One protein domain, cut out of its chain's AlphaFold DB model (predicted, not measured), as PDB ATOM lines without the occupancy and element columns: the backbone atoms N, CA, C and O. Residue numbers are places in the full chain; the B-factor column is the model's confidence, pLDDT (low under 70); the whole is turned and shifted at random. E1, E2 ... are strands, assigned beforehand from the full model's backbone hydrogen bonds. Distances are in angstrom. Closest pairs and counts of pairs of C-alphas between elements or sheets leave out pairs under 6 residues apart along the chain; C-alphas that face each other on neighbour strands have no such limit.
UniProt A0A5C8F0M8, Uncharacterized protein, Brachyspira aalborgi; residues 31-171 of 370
ATOM      1  N   LYS A  31     217.986 134.273 167.757       55.81
ATOM      2  CA  LYS A  31     218.872 134.743 166.705       55.81
ATOM      3  C   LYS A  31     218.380 136.107 166.270       55.81
ATOM      4  O   LYS A  31     217.277 136.250 165.742       55.81
ATOM      5  N   LYS A  32     219.228 137.113 166.481       67.75
ATOM      6  CA  LYS A  32     219.015 138.466 165.973       67.75
ATOM      7  C   LYS A  32     219.129 138.457 164.458       67.75
ATOM      8  O   LYS A  32     220.208 138.634 163.901       67.75
ATOM      9  N   GLU A  33     218.009 138.210 163.793       76.19
ATOM     10  CA  GLU A  33     217.921 138.270 162.341       76.19
ATOM     11  C   GLU A  33     217.556 139.674 161.867       76.19
ATOM     12  O   GLU A  33     216.621 140.307 162.370       76.19
ATOM     13  N   GLY A  34     218.269 140.141 160.847       78.69
ATOM     14  CA  GLY A  34     218.019 141.433 160.237       78.69
ATOM     15  C   GLY A  34     218.496 141.524 158.798       78.69
ATOM     16  O   GLY A  34     219.098 140.600 158.241       78.69
ATOM     17  N   ILE A  35     218.175 142.664 158.205       84.19
ATOM     18  CA  ILE A  35     218.610 143.090 156.885       84.19
ATOM     19  C   ILE A  35     219.110 144.532 156.976       84.19
ATOM     20  O   ILE A  35     218.407 145.415 157.470       84.19
ATOM     21  N   GLY A  36     220.344 144.741 156.531       85.12
ATOM     22  CA  GLY A  36     220.986 146.035 156.364       85.12
ATOM     23  C   GLY A  36     220.964 146.458 154.898       85.12
ATOM     24  O   GLY A  36     221.081 145.621 154.004       85.12
ATOM     25  N   PHE A  37     220.805 147.754 154.653       85.56
ATOM     26  CA  PHE A  37     220.877 148.362 153.330       85.56
ATOM     27  C   PHE A  37     221.917 149.474 153.332       85.56
ATOM     28  O   PHE A  37     221.653 150.531 153.898       85.56
ATOM     29  N   ASP A  38     223.033 149.272 152.642       85.38
ATOM     30  CA  ASP A  38     224.092 150.264 152.503       85.38
ATOM     31  C   ASP A  38     224.056 150.930 151.128       85.38
ATOM     32  O   ASP A  38     224.094 150.283 150.073       85.38
ATOM     33  N   TYR A  39     224.000 152.260 151.134       81.69
ATOM     34  CA  TYR A  39     224.045 153.068 149.919       81.69
ATOM     35  C   TYR A  39     225.351 153.860 149.793       81.69
ATOM     36  O   TYR A  39     225.750 154.589 150.699       81.69
ATOM     37  N   TYR A  40     225.956 153.804 148.603       78.12
ATOM     38  CA  TYR A  40     227.222 154.461 148.280       78.12
ATOM     39  C   TYR A  40     227.016 155.526 147.200       78.12
ATOM     40  O   TYR A  40     226.592 155.225 146.090       78.12
ATOM     41  N   TYR A  41     227.394 156.781 147.446       71.56
ATOM     42  CA  TYR A  41     227.157 157.881 146.488       71.56
ATOM     43  C   TYR A  41     228.263 158.143 145.476       71.56
ATOM     44  O   TYR A  41     228.403 159.224 144.901       71.56
ATOM     45  N   TYR A  42     229.110 157.169 145.226       73.88
ATOM     46  CA  TYR A  42     230.123 157.411 144.226       73.88
ATOM     47  C   TYR A  42     229.495 157.374 142.825       73.88
ATOM     48  O   TYR A  42     228.907 156.371 142.426       73.88
ATOM     49  N   THR A  43     229.597 158.485 142.088       72.38
ATOM     50  CA  THR A  43     229.007 158.615 140.742       72.38
ATOM     51  C   THR A  43     229.940 158.156 139.632       72.38
ATOM     52  O   THR A  43     229.494 157.982 138.500       72.38
ATOM     53  N   ASN A  44     231.237 157.997 139.911       82.81
ATOM     54  CA  ASN A  44     232.148 157.465 138.904       82.81
ATOM     55  C   ASN A  44     232.090 155.940 138.918       82.81
ATOM     56  O   ASN A  44     231.753 155.310 139.923       82.81
ATOM     57  N   LYS A  45     232.457 155.354 137.782       88.25
ATOM     58  CA  LYS A  45     232.622 153.911 137.679       88.25
ATOM     59  C   LYS A  45     233.765 153.457 138.579       88.25
ATOM     60  O   LYS A  45     234.840 154.052 138.554       88.25
ATOM     61  N   LEU A  46     233.521 152.405 139.344       87.88
ATOM     62  CA  LEU A  46     234.503 151.712 140.163       87.88
ATOM     63  C   LEU A  46     234.429 150.223 139.881       87.88
ATOM     64  O   LEU A  46     233.379 149.689 139.538       87.88
ATOM     65  N   TYR A  47     235.547 149.545 140.065       87.25
ATOM     66  CA  TYR A  47     235.616 148.101 139.996       87.25
ATOM     67  C   TYR A  47     235.305 147.500 141.363       87.25
ATOM     68  O   TYR A  47     235.956 147.835 142.353       87.25
ATOM     69  N   HIS A  48     234.320 146.608 141.426       85.00
ATOM     70  CA  HIS A  48     234.019 145.858 142.642       85.00
ATOM     71  C   HIS A  48     234.828 144.555 142.653       85.00
ATOM     72  O   HIS A  48     234.685 143.742 141.735       85.00
ATOM     73  N   SER A  49     235.642 144.327 143.693       78.31
ATOM     74  CA  SER A  49     236.609 143.212 143.723       78.31
ATOM     75  C   SER A  49     235.960 141.843 143.534       78.31
ATOM     76  O   SER A  49     236.386 141.066 142.684       78.31
ATOM     77  N   THR A  50     234.881 141.586 144.269       77.25
ATOM     78  CA  THR A  50     234.150 140.313 144.225       77.25
ATOM     79  C   THR A  50     233.385 140.085 142.917       77.25
ATOM     80  O   THR A  50     233.526 139.039 142.289       77.25
ATOM     81  N   LEU A  51     232.607 141.076 142.469       78.50
ATOM     82  CA  LEU A  51     231.758 140.968 141.276       78.50
ATOM     83  C   LEU A  51     232.544 140.925 139.958       78.50
ATOM     84  O   LEU A  51     231.972 140.586 138.920       78.50
ATOM     85  N   LYS A  52     233.822 141.325 139.987       78.88
ATOM     86  CA  LYS A  52     234.703 141.467 138.820       78.88
ATOM     87  C   LYS A  52     234.101 142.294 137.686       78.88
ATOM     88  O   LYS A  52     234.234 141.971 136.507       78.88
ATOM     89  N   THR A  53     233.416 143.371 138.047       82.38
ATOM     90  CA  THR A  53     232.755 144.257 137.090       82.38
ATOM     91  C   THR A  53     232.890 145.704 137.520       82.38
ATOM     92  O   THR A  53     232.925 146.021 138.712       82.38
ATOM     93  N   GLU A  54     232.939 146.589 136.529       87.25
ATOM     94  CA  GLU A  54     232.716 148.008 136.760       87.25
ATOM     95  C   GLU A  54     231.249 148.229 137.128       87.25
ATOM     96  O   GLU A  54     230.345 147.737 136.445       87.25
ATOM     97  N   ILE A  55     231.019 148.987 138.193       86.38
ATOM     98  CA  ILE A  55     229.706 149.479 138.593       86.38
ATOM     99  C   ILE A  55     229.778 150.977 138.868       86.38
ATOM    100  O   ILE A  55     230.851 151.527 139.097       86.38
ATOM    101  N   ILE A  56     228.628 151.643 138.875       87.38
ATOM    102  CA  ILE A  56     228.491 153.002 139.397       87.38
ATOM    103  C   ILE A  56     227.820 152.860 140.765       87.38
ATOM    104  O   ILE A  56     226.622 152.588 140.785       87.38
ATOM    105  N   PRO A  57     228.541 152.989 141.896       82.06
ATOM    106  CA  PRO A  57     227.981 152.682 143.213       82.06
ATOM    107  C   PRO A  57     226.667 153.406 143.515       82.06
ATOM    108  O   PRO A  57     225.758 152.792 144.059       82.06
ATOM    109  N   SER A  58     226.501 154.648 143.043       82.25
ATOM    110  CA  SER A  58     225.259 155.413 143.228       82.25
ATOM    111  C   SER A  58     224.012 154.804 142.572       82.25
ATOM    112  O   SER A  58     222.904 155.262 142.846       82.25
ATOM    113  N   GLU A  59     224.168 153.823 141.681       88.75
ATOM    114  CA  GLU A  59     223.067 153.086 141.045       88.75
ATOM    115  C   GLU A  59     222.652 151.822 141.817       88.75
ATOM    116  O   GLU A  59     221.663 151.180 141.451       88.75
ATOM    117  N   TYR A  60     223.388 151.459 142.871       88.19
ATOM    118  CA  TYR A  60     223.202 150.211 143.600       88.19
ATOM    119  C   TYR A  60     223.012 150.435 145.100       88.19
ATOM    120  O   TYR A  60     223.491 151.407 145.680       88.19
ATOM    121  N   VAL A  61     222.311 149.492 145.721       89.06
ATOM    122  CA  VAL A  61     222.251 149.306 147.171       89.06
ATOM    123  C   VAL A  61     222.869 147.957 147.491       89.06
ATOM    124  O   VAL A  61     222.594 146.971 146.805       89.06
ATOM    125  N   PHE A  62     223.700 147.921 148.520       87.62
ATOM    126  CA  PHE A  62     224.243 146.696 149.082       87.62
ATOM    127  C   PHE A  62     223.311 146.248 150.194       87.62
ATOM    128  O   PHE A  62     222.826 147.064 150.966       87.62
ATOM    129  N   ILE A  63     222.962 144.972 150.187       88.69
ATOM    130  CA  ILE A  63     221.974 144.399 151.087       88.69
ATOM    131  C   ILE A  63     222.647 143.266 151.827       88.69
ATOM    132  O   ILE A  63     222.964 142.263 151.195       88.69
ATOM    133  N   ASP A  64     222.776 143.386 153.136       86.75
ATOM    134  CA  ASP A  64     223.344 142.336 153.970       86.75
ATOM    135  C   ASP A  64     222.256 141.740 154.849       86.75
ATOM    136  O   ASP A  64     221.586 142.442 155.598       86.75
ATOM    137  N   THR A  65     222.049 140.432 154.751       84.81
ATOM    138  CA  THR A  65     221.168 139.703 155.667       84.81
ATOM    139  C   THR A  65     222.018 138.917 156.644       84.81
ATOM    140  O   THR A  65     222.887 138.162 156.208       84.81
ATOM    141  N   TYR A  66     221.735 139.047 157.934       77.38
ATOM    142  CA  TYR A  66     222.509 138.425 159.005       77.38
ATOM    143  C   TYR A  66     221.584 137.778 160.034       77.38
ATOM    144  O   TYR A  66     220.429 138.178 160.187       77.38
ATOM    145  N   SER A  67     222.099 136.767 160.736       69.56
ATOM    146  CA  SER A  67     221.364 136.022 161.767       69.56
ATOM    147  C   SER A  67     221.862 136.249 163.198       69.56
ATOM    148  O   SER A  67     221.377 135.592 164.117       69.56
ATOM    149  N   ASN A  68     222.847 137.126 163.412       65.44
ATOM    150  CA  ASN A  68     223.331 137.487 164.746       65.44
ATOM    151  C   ASN A  68     224.022 138.868 164.730       65.44
ATOM    152  O   ASN A  68     224.642 139.228 163.733       65.44
ATOM    153  N   GLU A  69     223.989 139.587 165.856       50.16
ATOM    154  CA  GLU A  69     224.623 140.897 166.109       50.16
ATOM    155  C   GLU A  69     226.144 140.903 165.898       50.16
ATOM    156  O   GLU A  69     226.735 141.946 165.645       50.16
ATOM    157  N   TYR A  70     226.782 139.730 165.970       52.78
ATOM    158  CA  TYR A  70     228.232 139.573 165.823       52.78
ATOM    159  C   TYR A  70     228.682 139.012 164.461       52.78
ATOM    160  O   TYR A  70     229.846 138.646 164.341       52.78
ATOM    161  N   HIS A  71     227.800 138.897 163.454       53.78
ATOM    162  CA  HIS A  71     228.134 138.400 162.097       53.78
ATOM    163  C   HIS A  71     228.763 136.988 162.033       53.78
ATOM    164  O   HIS A  71     229.405 136.616 161.055       53.78
ATOM    165  N   ASN A  72     228.591 136.168 163.073       52.25
ATOM    166  CA  ASN A  72     229.393 134.951 163.233       52.25
ATOM    167  C   ASN A  72     228.792 133.666 162.649       52.25
ATOM    168  O   ASN A  72     229.510 132.673 162.644       52.25
ATOM    169  N   ASP A  73     227.556 133.671 162.137       63.34
ATOM    170  CA  ASP A  73     226.871 132.455 161.659       63.34
ATOM    171  C   ASP A  73     226.711 132.456 160.130       63.34
ATOM    172  O   ASP A  73     227.469 131.822 159.400       63.34
ATOM    173  N   ASN A  74     225.715 133.187 159.625       68.88
ATOM    174  CA  ASN A  74     225.461 133.297 158.197       68.88
ATOM    175  C   ASN A  74     225.237 134.757 157.820       68.88
ATOM    176  O   ASN A  74     224.389 135.431 158.408       68.88
ATOM    177  N   GLU A  75     225.975 135.206 156.813       80.50
ATOM    178  CA  GLU A  75     225.810 136.515 156.196       80.50
ATOM    179  C   GLU A  75     225.646 136.312 154.697       80.50
ATOM    180  O   GLU A  75     226.418 135.588 154.067       80.50
ATOM    181  N   TYR A  76     224.625 136.928 154.117       85.06
ATOM    182  CA  TYR A  76     224.451 136.947 152.672       85.06
ATOM    183  C   TYR A  76     224.400 138.389 152.215       85.06
ATOM    184  O   TYR A  76     223.512 139.134 152.630       85.06
ATOM    185  N   SER A  77     225.313 138.732 151.316       87.75
ATOM    186  CA  SER A  77     225.385 140.054 150.725       87.75
ATOM    187  C   SER A  77     224.892 140.025 149.293       87.75
ATOM    188  O   SER A  77     225.354 139.252 148.441       87.75
ATOM    189  N   TYR A  78     223.959 140.920 149.012       89.06
ATOM    190  CA  TYR A  78     223.360 141.115 147.710       89.06
ATOM    191  C   TYR A  78     223.642 142.521 147.212       89.06
ATOM    192  O   TYR A  78     223.736 143.473 147.976       89.06
ATOM    193  N   ILE A  79     223.727 142.659 145.899       88.94
ATOM    194  CA  ILE A  79     223.721 143.945 145.232       88.94
ATOM    195  C   ILE A  79     222.365 144.108 144.550       88.94
ATOM    196  O   ILE A  79     221.904 143.228 143.817       88.94
ATOM    197  N   TYR A  80     221.706 145.224 144.827       90.50
ATOM    198  CA  TYR A  80     220.407 145.577 144.280       90.50
ATOM    199  C   TYR A  80     220.547 146.777 143.358       90.50
ATOM    200  O   TYR A  80     220.962 147.856 143.778       90.50
ATOM    201  N   ASN A  81     220.199 146.603 142.087       90.88
ATOM    202  CA  ASN A  81     220.217 147.695 141.125       90.88
ATOM    203  C   ASN A  81     218.934 148.528 141.249       90.88
ATOM    204  O   ASN A  81     217.844 148.047 140.941       90.88
ATOM    205  N   LEU A  82     219.057 149.806 141.615       88.75
ATOM    206  CA  LEU A  82     217.910 150.697 141.830       88.75
ATOM    207  C   LEU A  82     217.097 150.973 140.552       88.75
ATOM    208  O   LEU A  82     215.921 151.336 140.623       88.75
ATOM    209  N   LYS A  83     217.708 150.807 139.373       88.38
ATOM    210  CA  LYS A  83     217.095 151.076 138.068       88.38
ATOM    211  C   LYS A  83     216.414 149.845 137.479       88.38
ATOM    212  O   LYS A  83     215.278 149.944 137.018       88.38
ATOM    213  N   THR A  84     217.102 148.706 137.453       90.00
ATOM    214  CA  THR A  84     216.575 147.452 136.887       90.00
ATOM    215  C   THR A  84     215.785 146.635 137.902       90.00
ATOM    216  O   THR A  84     215.040 145.748 137.493       90.00
ATOM    217  N   LYS A  85     215.909 146.955 139.199       87.69
ATOM    218  CA  LYS A  85     215.338 146.211 140.333       87.69
ATOM    219  C   LYS A  85     215.856 144.779 140.449       87.69
ATOM    220  O   LYS A  85     215.208 143.923 141.041       87.69
ATOM    221  N   GLU A  86     217.005 144.505 139.843       89.94
ATOM    222  CA  GLU A  86     217.638 143.196 139.884       89.94
ATOM    223  C   GLU A  86     218.444 143.053 141.179       89.94
ATOM    224  O   GLU A  86     219.307 143.886 141.466       89.94
ATOM    225  N   LYS A  87     218.168 141.988 141.936       89.12
ATOM    226  CA  LYS A  87     218.911 141.588 143.132       89.12
ATOM    227  C   LYS A  87     219.830 140.421 142.803       89.12
ATOM    228  O   LYS A  87     219.378 139.428 142.233       89.12
ATOM    229  N   LYS A  88     221.102 140.519 143.182       88.44
ATOM    230  CA  LYS A  88     222.103 139.474 142.934       88.44
ATOM    231  C   LYS A  88     222.923 139.194 144.172       88.44
ATOM    232  O   LYS A  88     223.509 140.114 144.725       88.44
ATOM    233  N   LEU A  89     222.980 137.928 144.569       88.06
ATOM    234  CA  LEU A  89     223.919 137.464 145.584       88.06
ATOM    235  C   LEU A  89     225.339 137.643 145.042       88.06
ATOM    236  O   LEU A  89     225.603 137.240 143.910       88.06
ATOM    237  N   TYR A  90     226.225 138.247 145.828       85.88
ATOM    238  CA  TYR A  90     227.636 138.403 145.461       85.88
ATOM    239  C   TYR A  90     228.590 137.843 146.512       85.88
ATOM    240  O   TYR A  90     229.731 137.516 146.185       85.88
ATOM    241  N   TYR A  91     228.122 137.679 147.746       85.44
ATOM    242  CA  TYR A  91     228.894 137.083 148.823       85.44
ATOM    243  C   TYR A  91     227.982 136.292 149.756       85.44
ATOM    244  O   TYR A  91     226.867 136.716 150.056       85.44
ATOM    245  N   ALA A  92     228.453 135.130 150.190       84.25
ATOM    246  CA  ALA A  92     227.845 134.366 151.260       84.25
ATOM    247  C   ALA A  92     228.936 133.887 152.218       84.25
ATOM    248  O   ALA A  92     229.878 133.201 151.820       84.25
ATOM    249  N   TYR A  93     228.778 134.238 153.482       79.94
ATOM    250  CA  TYR A  93     229.508 133.676 154.600       79.94
ATOM    251  C   TYR A  93     228.642 132.603 155.243       79.94
ATOM    252  O   TYR A  93     227.504 132.874 155.631       79.94
ATOM    253  N   LYS A  94     229.169 131.385 155.347       76.06
ATOM    254  CA  LYS A  94     228.475 130.259 155.967       76.06
ATOM    255  C   LYS A  94     229.347 129.621 157.031       76.06
ATOM    256  O   LYS A  94     230.460 129.173 156.744       76.06
ATOM    257  N   THR A  95     228.813 129.490 158.238       67.75
ATOM    258  CA  THR A  95     229.350 128.553 159.223       67.75
ATOM    259  C   THR A  95     228.802 127.156 158.975       67.75
ATOM    260  O   THR A  95     227.624 126.891 159.219       67.75
ATOM    261  N   GLU A  96     229.656 126.226 158.544       58.84
ATOM    262  CA  GLU A  96     229.338 124.803 158.658       58.84
ATOM    263  C   GLU A  96     229.513 124.386 160.125       58.84
ATOM    264  O   GLU A  96     230.635 124.300 160.638       58.84
ATOM    265  N   ILE A  97     228.396 124.108 160.807       53.22
ATOM    266  CA  ILE A  97     228.419 123.339 162.052       53.22
ATOM    267  C   ILE A  97     228.740 121.898 161.657       53.22
ATOM    268  O   ILE A  97     227.869 121.161 161.196       53.22
ATOM    269  N   ASN A  98     229.988 121.474 161.847       46.31
ATOM    270  CA  ASN A  98     230.269 120.047 161.931       46.31
ATOM    271  C   ASN A  98     229.610 119.542 163.217       46.31
ATOM    272  O   ASN A  98     230.070 119.842 164.319       46.31
ATOM    273  N   THR A  99     228.493 118.827 163.089       41.78
ATOM    274  CA  THR A  99     227.829 118.168 164.214       41.78
ATOM    275  C   THR A  99     228.788 117.144 164.813       41.78
ATOM    276  O   THR A  99     229.020 116.093 164.218       41.78
ATOM    277  N   TYR A 100     229.363 117.444 165.974       45.53
ATOM    278  CA  TYR A 100     230.038 116.438 166.783       45.53
ATOM    279  C   TYR A 100     228.991 115.705 167.623       45.53
ATOM    280  O   TYR A 100     228.220 116.331 168.353       45.53
ATOM    281  N   GLU A 101     228.973 114.377 167.540       40.88
ATOM    282  CA  GLU A 101     228.394 113.556 168.600       40.88
ATOM    283  C   GLU A 101     229.232 113.756 169.866       40.88
ATOM    284  O   GLU A 101     230.432 113.481 169.890       40.88
ATOM    285  N   TYR A 102     228.600 114.238 170.933       42.09
ATOM    286  CA  TYR A 102     229.195 114.182 172.261       42.09
ATOM    287  C   TYR A 102     229.189 112.722 172.722       42.09
ATOM    288  O   TYR A 102     228.152 112.212 173.142       42.09
ATOM    289  N   SER A 103     230.331 112.035 172.656       43.19
ATOM    290  CA  SER A 103     230.480 110.747 173.336       43.19
ATOM    291  C   SER A 103     230.917 110.991 174.779       43.19
ATOM    292  O   SER A 103     232.041 111.429 175.033       43.19
ATOM    293  N   TYR A 104     230.030 110.703 175.726       48.81
ATOM    294  CA  TYR A 104     230.372 110.654 177.141       48.81
ATOM    295  C   TYR A 104     230.925 109.257 177.449       48.81
ATOM    296  O   TYR A 104     230.196 108.274 177.358       48.81
ATOM    297  N   GLU A 105     232.213 109.154 177.779       47.03
ATOM    298  CA  GLU A 105     232.756 107.945 178.409       47.03
ATOM    299  C   GLU A 105     232.801 108.155 179.923       47.03
ATOM    300  O   GLU A 105     233.646 108.895 180.430       47.03
ATOM    301  N   ASP A 106     231.927 107.467 180.654       51.09
ATOM    302  CA  ASP A 106     232.071 107.322 182.100       51.09
ATOM    303  C   ASP A 106     233.194 106.315 182.383       51.09
ATOM    304  O   ASP A 106     233.038 105.109 182.183       51.09
ATOM    305  N   ARG A 107     234.355 106.792 182.846       51.69
ATOM    306  CA  ARG A 107     235.433 105.922 183.348       51.69
ATOM    307  C   ARG A 107     235.454 105.916 184.872       51.69
ATOM    308  O   ARG A 107     235.667 106.949 185.502       51.69
ATOM    309  N   ILE A 108     235.289 104.731 185.456       54.97
ATOM    310  CA  ILE A 108     235.452 104.477 186.894       54.97
ATOM    311  C   ILE A 108     236.949 104.312 187.176       54.97
ATOM    312  O   ILE A 108     237.585 103.433 186.596       54.97
ATOM    313  N   ILE A 109     237.525 105.150 188.047       54.09
ATOM    314  CA  ILE A 109     238.973 105.119 188.341       54.09
ATOM    315  C   ILE A 109     239.271 104.682 189.788       54.09
ATOM    316  O   ILE A 109     240.370 104.203 190.045       54.09
ATOM    317  N   ASN A 110     238.324 104.753 190.735       51.06
ATOM    318  CA  ASN A 110     238.512 104.182 192.078       51.06
ATOM    319  C   ASN A 110     237.191 103.911 192.815       51.06
ATOM    320  O   ASN A 110     236.330 104.783 192.883       51.06
ATOM    321  N   GLU A 111     237.103 102.741 193.450       48.50
ATOM    322  CA  GLU A 111     236.167 102.444 194.538       48.50
ATOM    323  C   GLU A 111     236.950 102.410 195.857       48.50
ATOM    324  O   GLU A 111     237.818 101.557 196.061       48.50
ATOM    325  N   ARG A 112     236.641 103.321 196.781       49.69
ATOM    326  CA  ARG A 112     236.979 103.159 198.200       49.69
ATOM    327  C   ARG A 112     235.807 103.637 199.044       49.69
ATOM    328  O   ARG A 112     235.286 104.717 198.816       49.69
ATOM    329  N   GLU A 113     235.427 102.797 200.006       49.69
ATOM    330  CA  GLU A 113     234.473 103.107 201.080       49.69
ATOM    331  C   GLU A 113     233.102 103.638 200.617       49.69
ATOM    332  O   GLU A 113     232.561 104.577 201.183       49.69
ATOM    333  N   GLY A 114     232.495 102.990 199.617       54.03
ATOM    334  CA  GLY A 114     231.063 103.155 199.330       54.03
ATOM    335  C   GLY A 114     230.654 104.432 198.588       54.03
ATOM    336  O   GLY A 114     229.458 104.634 198.391       54.03
ATOM    337  N   GLU A 115     231.600 105.254 198.128       48.09
ATOM    338  CA  GLU A 115     231.310 106.449 197.327       48.09
ATOM    339  C   GLU A 115     231.958 106.370 195.934       48.09
ATOM    340  O   GLU A 115     233.172 106.219 195.789       48.09
ATOM    341  N   THR A 116     231.129 106.465 194.888       47.94
ATOM    342  CA  THR A 116     231.555 106.489 193.481       47.94
ATOM    343  C   THR A 116     231.731 107.934 193.017       47.94
ATOM    344  O   THR A 116     230.766 108.694 192.970       47.94
ATOM    345  N   TYR A 117     232.949 108.312 192.627       47.78
ATOM    346  CA  TYR A 117     233.247 109.639 192.082       47.78
ATOM    347  C   TYR A 117     233.424 109.563 190.558       47.78
ATOM    348  O   TYR A 117     234.407 109.005 190.069       47.78
ATOM    349  N   TYR A 118     232.494 110.154 189.804       50.34
ATOM    350  CA  TYR A 118     232.655 110.420 188.370       50.34
ATOM    351  C   TYR A 118     233.242 111.812 188.206       50.34
ATOM    352  O   TYR A 118     232.623 112.729 188.717       50.34
ATOM    353  N   TYR A 119     234.343 112.004 187.476       54.09
ATOM    354  CA  TYR A 119     234.542 113.228 186.686       54.09
ATOM    355  C   TYR A 119     235.689 113.059 185.689       54.09
ATOM    356  O   TYR A 119     236.847 112.903 186.065       54.09
ATOM    357  N   THR A 120     235.369 113.199 184.404       40.72
ATOM    358  CA  THR A 120     236.231 113.859 183.410       40.72
ATOM    359  C   THR A 120     235.355 114.322 182.244       40.72
ATOM    360  O   THR A 120     234.958 113.536 181.391       40.72
ATOM    361  N   ARG A 121     235.017 115.620 182.203       47.16
ATOM    362  CA  ARG A 121     234.467 116.253 180.993       47.16
ATOM    363  C   ARG A 121     235.637 116.556 180.066       47.16
ATOM    364  O   ARG A 121     236.330 117.551 180.262       47.16
ATOM    365  N   THR A 122     235.866 115.705 179.078       45.50
ATOM    366  CA  THR A 122     236.810 116.021 178.004       45.50
ATOM    367  C   THR A 122     236.046 116.802 176.940       45.50
ATOM    368  O   THR A 122     235.270 116.221 176.189       45.50
ATOM    369  N   ASN A 123     236.223 118.125 176.896       45.66
ATOM    370  CA  ASN A 123     235.747 118.922 175.767       45.66
ATOM    371  C   ASN A 123     236.621 118.596 174.553       45.66
ATOM    372  O   ASN A 123     237.772 119.026 174.476       45.66
ATOM    373  N   ILE A 124     236.076 117.835 173.609       44.66
ATOM    374  CA  ILE A 124     236.635 117.737 172.263       44.66
ATOM    375  C   ILE A 124     236.137 118.992 171.537       44.66
ATOM    376  O   ILE A 124     234.938 119.151 171.329       44.66
ATOM    377  N   GLY A 125     237.042 119.943 171.295       42.97
ATOM    378  CA  GLY A 125     236.704 121.291 170.833       42.97
ATOM    379  C   GLY A 125     235.888 121.322 169.538       42.97
ATOM    380  O   GLY A 125     236.087 120.513 168.633       42.97
ATOM    381  N   THR A 126     234.990 122.300 169.442       45.84
ATOM    382  CA  THR A 126     234.281 122.662 168.215       45.84
ATOM    383  C   THR A 126     235.262 123.245 167.195       45.84
ATOM    384  O   THR A 126     235.868 124.287 167.427       45.84
ATOM    385  N   ASN A 127     235.411 122.591 166.041       47.53
ATOM    386  CA  ASN A 127     236.039 123.189 164.861       47.53
ATOM    387  C   ASN A 127     234.943 123.752 163.949       47.53
ATOM    388  O   ASN A 127     234.270 122.992 163.248       47.53
ATOM    389  N   TYR A 128     234.775 125.073 163.948       50.44
ATOM    390  CA  TYR A 128     233.972 125.763 162.939       50.44
ATOM    391  C   TYR A 128     234.728 125.755 161.611       50.44
ATOM    392  O   TYR A 128     235.898 126.139 161.553       50.44
ATOM    393  N   LYS A 129     234.067 125.320 160.535       58.56
ATOM    394  CA  LYS A 129     234.584 125.496 159.180       58.56
ATOM    395  C   LYS A 129     233.846 126.668 158.546       58.56
ATOM    396  O   LYS A 129     232.650 126.590 158.279       58.56
ATOM    397  N   TYR A 130     234.573 127.758 158.345       63.06
ATOM    398  CA  TYR A 130     234.067 128.953 157.683       63.06
ATOM    399  C   TYR A 130     234.179 128.785 156.168       63.06
ATOM    400  O   TYR A 130     235.251 128.456 155.652       63.06
ATOM    401  N   LEU A 131     233.071 128.986 155.460       71.25
ATOM    402  CA  LEU A 131     233.000 128.947 154.005       71.25
ATOM    403  C   LEU A 131     232.596 130.317 153.474       71.25
ATOM    404  O   LEU A 131     231.469 130.764 153.680       71.25
ATOM    405  N   ASN A 132     233.529 130.942 152.758       77.25
ATOM    406  CA  ASN A 132     233.301 132.178 152.024       77.25
ATOM    407  C   ASN A 132     233.039 131.826 150.560       77.25
ATOM    408  O   ASN A 132     233.927 131.323 149.866       77.25
ATOM    409  N   GLU A 133     231.827 132.091 150.095       82.25
ATOM    410  CA  GLU A 133     231.414 131.916 148.710       82.25
ATOM    411  C   GLU A 133     231.247 133.286 148.057       82.25
ATOM    412  O   GLU A 133     230.611 134.188 148.600       82.25
ATOM    413  N   TYR A 134     231.819 133.442 146.870       82.19
ATOM    414  CA  TYR A 134     231.796 134.690 146.117       82.19
ATOM    415  C   TYR A 134     231.151 134.447 144.760       82.19
ATOM    416  O   TYR A 134     231.434 133.438 144.114       82.19
ATOM    417  N   TYR A 135     230.323 135.381 144.306       81.44
ATOM    418  CA  TYR A 135     229.573 135.242 143.063       81.44
ATOM    419  C   TYR A 135     229.807 136.439 142.143       81.44
ATOM    420  O   TYR A 135     229.902 137.583 142.589       81.44
ATOM    421  N   ASP A 136     229.899 136.172 140.841       80.81
ATOM    422  CA  ASP A 136     229.935 137.226 139.827       80.81
ATOM    423  C   ASP A 136     228.540 137.846 139.597       80.81
ATOM    424  O   ASP A 136     227.515 137.354 140.071       80.81
ATOM    425  N   ILE A 137     228.466 138.914 138.794       77.31
ATOM    426  CA  ILE A 137     227.186 139.568 138.456       77.31
ATOM    427  C   ILE A 137     226.238 138.694 137.607       77.31
ATOM    428  O   ILE A 137     225.141 139.126 137.258       77.31
ATOM    429  N   LYS A 138     226.639 137.485 137.212       81.06
ATOM    430  CA  LYS A 138     225.775 136.500 136.548       81.06
ATOM    431  C   LYS A 138     225.313 135.405 137.517       81.06
ATOM    432  O   LYS A 138     224.535 134.551 137.107       81.06
ATOM    433  N   GLY A 139     225.745 135.450 138.780       77.69
ATOM    434  CA  GLY A 139     225.430 134.463 139.808       77.69
ATOM    435  C   GLY A 139     226.323 133.222 139.777       77.69
ATOM    436  O   GLY A 139     225.987 132.223 140.408       77.69
ATOM    437  N   ASN A 140     227.446 133.244 139.053       82.19
ATOM    438  CA  ASN A 140     228.374 132.116 139.030       82.19
ATOM    439  C   ASN A 140     229.306 132.178 140.240       82.19
ATOM    440  O   ASN A 140     229.950 133.203 140.471       82.19
ATOM    441  N   LEU A 141     229.424 131.060 140.962       83.00
ATOM    442  CA  LEU A 141     230.412 130.898 142.028       83.00
ATOM    443  C   LEU A 141     231.823 131.059 141.443       83.00
ATOM    444  O   LEU A 141     232.220 130.328 140.533       83.00
ATOM    445  N   THR A 142     232.592 132.002 141.976       69.38
ATOM    446  CA  THR A 142     234.001 132.205 141.637       69.38
ATOM    447  C   THR A 142     234.862 131.688 142.778       69.38
ATOM    448  O   THR A 142     234.660 132.086 143.914       69.38
ATOM    449  N   THR A 143     235.835 130.822 142.482       63.25
ATOM    450  CA  THR A 143     236.788 130.253 143.460       63.25
ATOM    451  C   THR A 143     238.165 130.919 143.437       63.25
ATOM    452  O   THR A 143     239.040 130.571 144.221       63.25
ATOM    453  N   ASN A 144     238.378 131.867 142.518       58.81
ATOM    454  CA  ASN A 144     239.683 132.468 142.254       58.81
ATOM    455  C   ASN A 144     239.554 133.999 142.282       58.81
ATOM    456  O   ASN A 144     239.320 134.644 141.257       58.81
ATOM    457  N   TRP A 145     239.600 134.572 143.484       62.97
ATOM    458  CA  TRP A 145     239.358 135.999 143.761       62.97
ATOM    459  C   TRP A 145     240.631 136.793 144.083       62.97
ATOM    460  O   TRP A 145     240.563 138.001 144.277       62.97
ATOM    461  N   THR A 146     241.792 136.142 144.135       52.56
ATOM    462  CA  THR A 146     243.038 136.778 144.567       52.56
ATOM    463  C   THR A 146     243.751 137.472 143.411       52.56
ATOM    464  O   THR A 146     244.548 136.852 142.709       52.56
ATOM    465  N   ASP A 147     243.524 138.772 143.265       60.75
ATOM    466  CA  ASP A 147     244.646 139.660 142.974       60.75
ATOM    467  C   ASP A 147     245.275 139.974 144.338       60.75
ATOM    468  O   ASP A 147     244.583 140.465 145.230       60.75
ATOM    469  N   THR A 148     246.536 139.597 144.572       64.62
ATOM    470  CA  THR A 148     247.136 139.530 145.929       64.62
ATOM    471  C   THR A 148     247.100 140.865 146.689       64.62
ATOM    472  O   THR A 148     247.237 140.888 147.909       64.62
ATOM    473  N   ASN A 149     246.878 141.972 145.978       67.31
ATOM    474  CA  ASN A 149     246.847 143.329 146.513       67.31
ATOM    475  C   ASN A 149     245.423 143.885 146.724       67.31
ATOM    476  O   ASN A 149     245.276 145.082 146.969       67.31
ATOM    477  N   MET A 150     244.377 143.059 146.600       77.25
ATOM    478  CA  MET A 150     242.980 143.482 146.746       77.25
ATOM    479  C   MET A 150     242.313 142.843 147.969       77.25
ATOM    480  O   MET A 150     242.267 141.625 148.122       77.25
ATOM    481  N   GLU A 151     241.721 143.682 148.815       77.69
ATOM    482  CA  GLU A 151     240.759 143.299 149.845       77.69
ATOM    483  C   GLU A 151     239.402 142.897 149.231       77.69
ATOM    484  O   GLU A 151     238.904 143.507 148.267       77.69
ATOM    485  N   ALA A 152     238.795 141.862 149.818       74.94
ATOM    486  CA  ALA A 152     237.469 141.372 149.459       74.94
ATOM    487  C   ALA A 152     236.385 142.414 149.776       74.94
ATOM    488  O   ALA A 152     236.510 143.173 150.735       74.94
ATOM    489  N   ASN A 153     235.320 142.433 148.967       75.12
ATOM    490  CA  ASN A 153     234.167 143.328 149.140       75.12
ATOM    491  C   ASN A 153     234.556 144.819 149.221       75.12
ATOM    492  O   ASN A 153     233.967 145.598 149.963       75.12
ATOM    493  N   LYS A 154     235.577 145.218 148.453       79.69
ATOM    494  CA  LYS A 154     236.012 146.612 148.322       79.69
ATOM    495  C   LYS A 154     235.877 147.090 146.885       79.69
ATOM    496  O   LYS A 154     235.816 146.319 145.921       79.69
ATOM    497  N   PHE A 155     235.878 148.403 146.765       84.75
ATOM    498  CA  PHE A 155     235.780 149.126 145.517       84.75
ATOM    499  C   PHE A 155     237.100 149.793 145.153       84.75
ATOM    500  O   PHE A 155     237.802 150.357 145.999       84.75
ATOM    501  N   TYR A 156     237.402 149.755 143.861       86.56
ATOM    502  CA  TYR A 156     238.690 150.163 143.333       86.56
ATOM    503  C   TYR A 156     238.534 151.108 142.157       86.56
ATOM    504  O   TYR A 156     237.723 150.895 141.255       86.56
ATOM    505  N   GLU A 157     239.368 152.135 142.150       88.00
ATOM    506  CA  GLU A 157     239.630 152.931 140.964       88.00
ATOM    507  C   GLU A 157     240.749 152.247 140.172       88.00
ATOM    508  O   GLU A 157     241.864 152.081 140.680       88.00
ATOM    509  N   ILE A 158     240.439 151.818 138.946       86.69
ATOM    510  CA  ILE A 158     241.424 151.207 138.052       86.69
ATOM    511  C   ILE A 158     242.147 152.315 137.293       86.69
ATOM    512  O   ILE A 158     241.527 153.141 136.626       86.69
ATOM    513  N   THR A 159     243.473 152.305 137.369       86.69
ATOM    514  CA  THR A 159     244.337 153.235 136.632       86.69
ATOM    515  C   THR A 159     245.442 152.465 135.928       86.69
ATOM    516  O   THR A 159     245.843 151.408 136.402       86.69
ATOM    517  N   ASN A 160     245.956 152.993 134.817       88.88
ATOM    518  CA  ASN A 160     247.113 152.412 134.137       88.88
ATOM    519  C   ASN A 160     248.319 153.335 134.299       88.88
ATOM    520  O   ASN A 160     248.182 154.557 134.191       88.88
ATOM    521  N   ASN A 161     249.506 152.774 134.521       80.12
ATOM    522  CA  ASN A 161     250.725 153.577 134.472       80.12
ATOM    523  C   ASN A 161     251.153 153.868 133.022       80.12
ATOM    524  O   ASN A 161     250.575 153.377 132.051       80.12
ATOM    525  N   ARG A 162     252.228 154.650 132.867       79.81
ATOM    526  CA  ARG A 162     252.792 155.006 131.551       79.81
ATOM    527  C   ARG A 162     253.293 153.813 130.722       79.81
ATOM    528  O   ARG A 162     253.584 153.995 129.545       79.81
ATOM    529  N   PHE A 163     253.445 152.640 131.333       85.06
ATOM    530  CA  PHE A 163     253.864 151.397 130.685       85.06
ATOM    531  C   PHE A 163     252.674 150.483 130.344       85.06
ATOM    532  O   PHE A 163     252.875 149.424 129.759       85.06
ATOM    533  N   GLY A 164     251.442 150.900 130.661       80.56
ATOM    534  CA  GLY A 164     250.222 150.133 130.409       80.56
ATOM    535  C   GLY A 164     249.897 149.092 131.481       80.56
ATOM    536  O   GLY A 164     248.986 148.297 131.277       80.56
ATOM    537  N   GLU A 165     250.610 149.084 132.608       84.31
ATOM    538  CA  GLU A 165     250.334 148.182 133.730       84.31
ATOM    539  C   GLU A 165     249.130 148.689 134.533       84.31
ATOM    540  O   GLU A 165     249.039 149.888 134.818       84.31
ATOM    541  N   THR A 166     248.232 147.775 134.905       84.25
ATOM    542  CA  THR A 166     247.000 148.057 135.654       84.25
ATOM    543  C   THR A 166     247.271 148.166 137.156       84.25
ATOM    544  O   THR A 166     247.897 147.291 137.747       84.25
ATOM    545  N   PHE A 167     246.741 149.210 137.790       82.94
ATOM    546  CA  PHE A 167     246.790 149.457 139.230       82.94
ATOM    547  C   PHE A 167     245.381 149.579 139.796       82.94
ATOM    548  O   PHE A 167     244.535 150.288 139.244       82.94
ATOM    549  N   TYR A 168     245.171 148.941 140.944       84.94
ATOM    550  CA  TYR A 168     243.925 148.972 141.698       84.94
ATOM    551  C   TYR A 168     244.111 149.851 142.929       84.94
ATOM    552  O   TYR A 168     244.766 149.459 143.892       84.94
ATOM    553  N   ASN A 169     243.530 151.047 142.913       86.12
ATOM    554  CA  ASN A 169     243.579 151.940 144.063       86.12
ATOM    555  C   ASN A 169     242.313 151.748 144.895       86.12
ATOM    556  O   ASN A 169     241.221 152.060 144.413       86.12
ATOM    557  N   ILE A 170     242.454 151.248 146.132       84.88
ATOM    558  CA  ILE A 170     241.335 151.195 147.084       84.88
ATOM    559  C   ILE A 170     240.817 152.614 147.241       84.88
ATOM    560  O   ILE A 170     241.545 153.522 147.654       84.88
ATOM    561  N   LYS A 171     239.543 152.801 146.945       82.44
ATOM    562  CA  LYS A 171     238.887 154.068 147.195       82.44
ATOM    563  C   LYS A 171     238.330 153.984 148.618       82.44
ATOM    564  O   LYS A 171     237.545 153.101 148.906       82.44
TER     565      LYS A 171
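What this domain is: This is residues 31 to 171 of the 370 residues of an uncharacterized protein of Brachyspira aalborgi (UniProt A0A5C8F0M8). Little regular structure is present: a twisted five-strand sheet, a small four-strand sheet near one end, and a long arm, residues 97 to 128. The 141 printed residues hold nine strands, 55 residues, and no named helix: all strand. Both sheets, E1-E4-E5-E6-E7 and E3-E2-E8-E9, are antiparallel. The whole is extended, radius of gyration of the C-alphas 24.1 A, spanning 87 by 38 by 24 A.

Where its parts are: E1 is residues 34 to 39, with C-alpha 34 at (218.019, 141.433, 160.237); E2 46 to 48; E3 53 to 55; E4 60 to 66; E5 74 to 81; E6 87 to 96, 25.1 A long; E7 129 to 135; E8 155 to 160; E9 166 to 170, with C-alpha 170 at (241.335, 151.195, 147.084).

How they stand to each other: E4, E5, E6 and E7 form a meander, each the antiparallel neighbour of the one before; N 92 and O 133 are 2.8 A apart. N 47 of E2 and O 156 of E8 are 2.8 A apart.

The domain as a whole: The printed part has no cut. Links E6 to E7 and E7 to E8 are long. pLDDT is under 70 for 54 residues, among them 95 to 130.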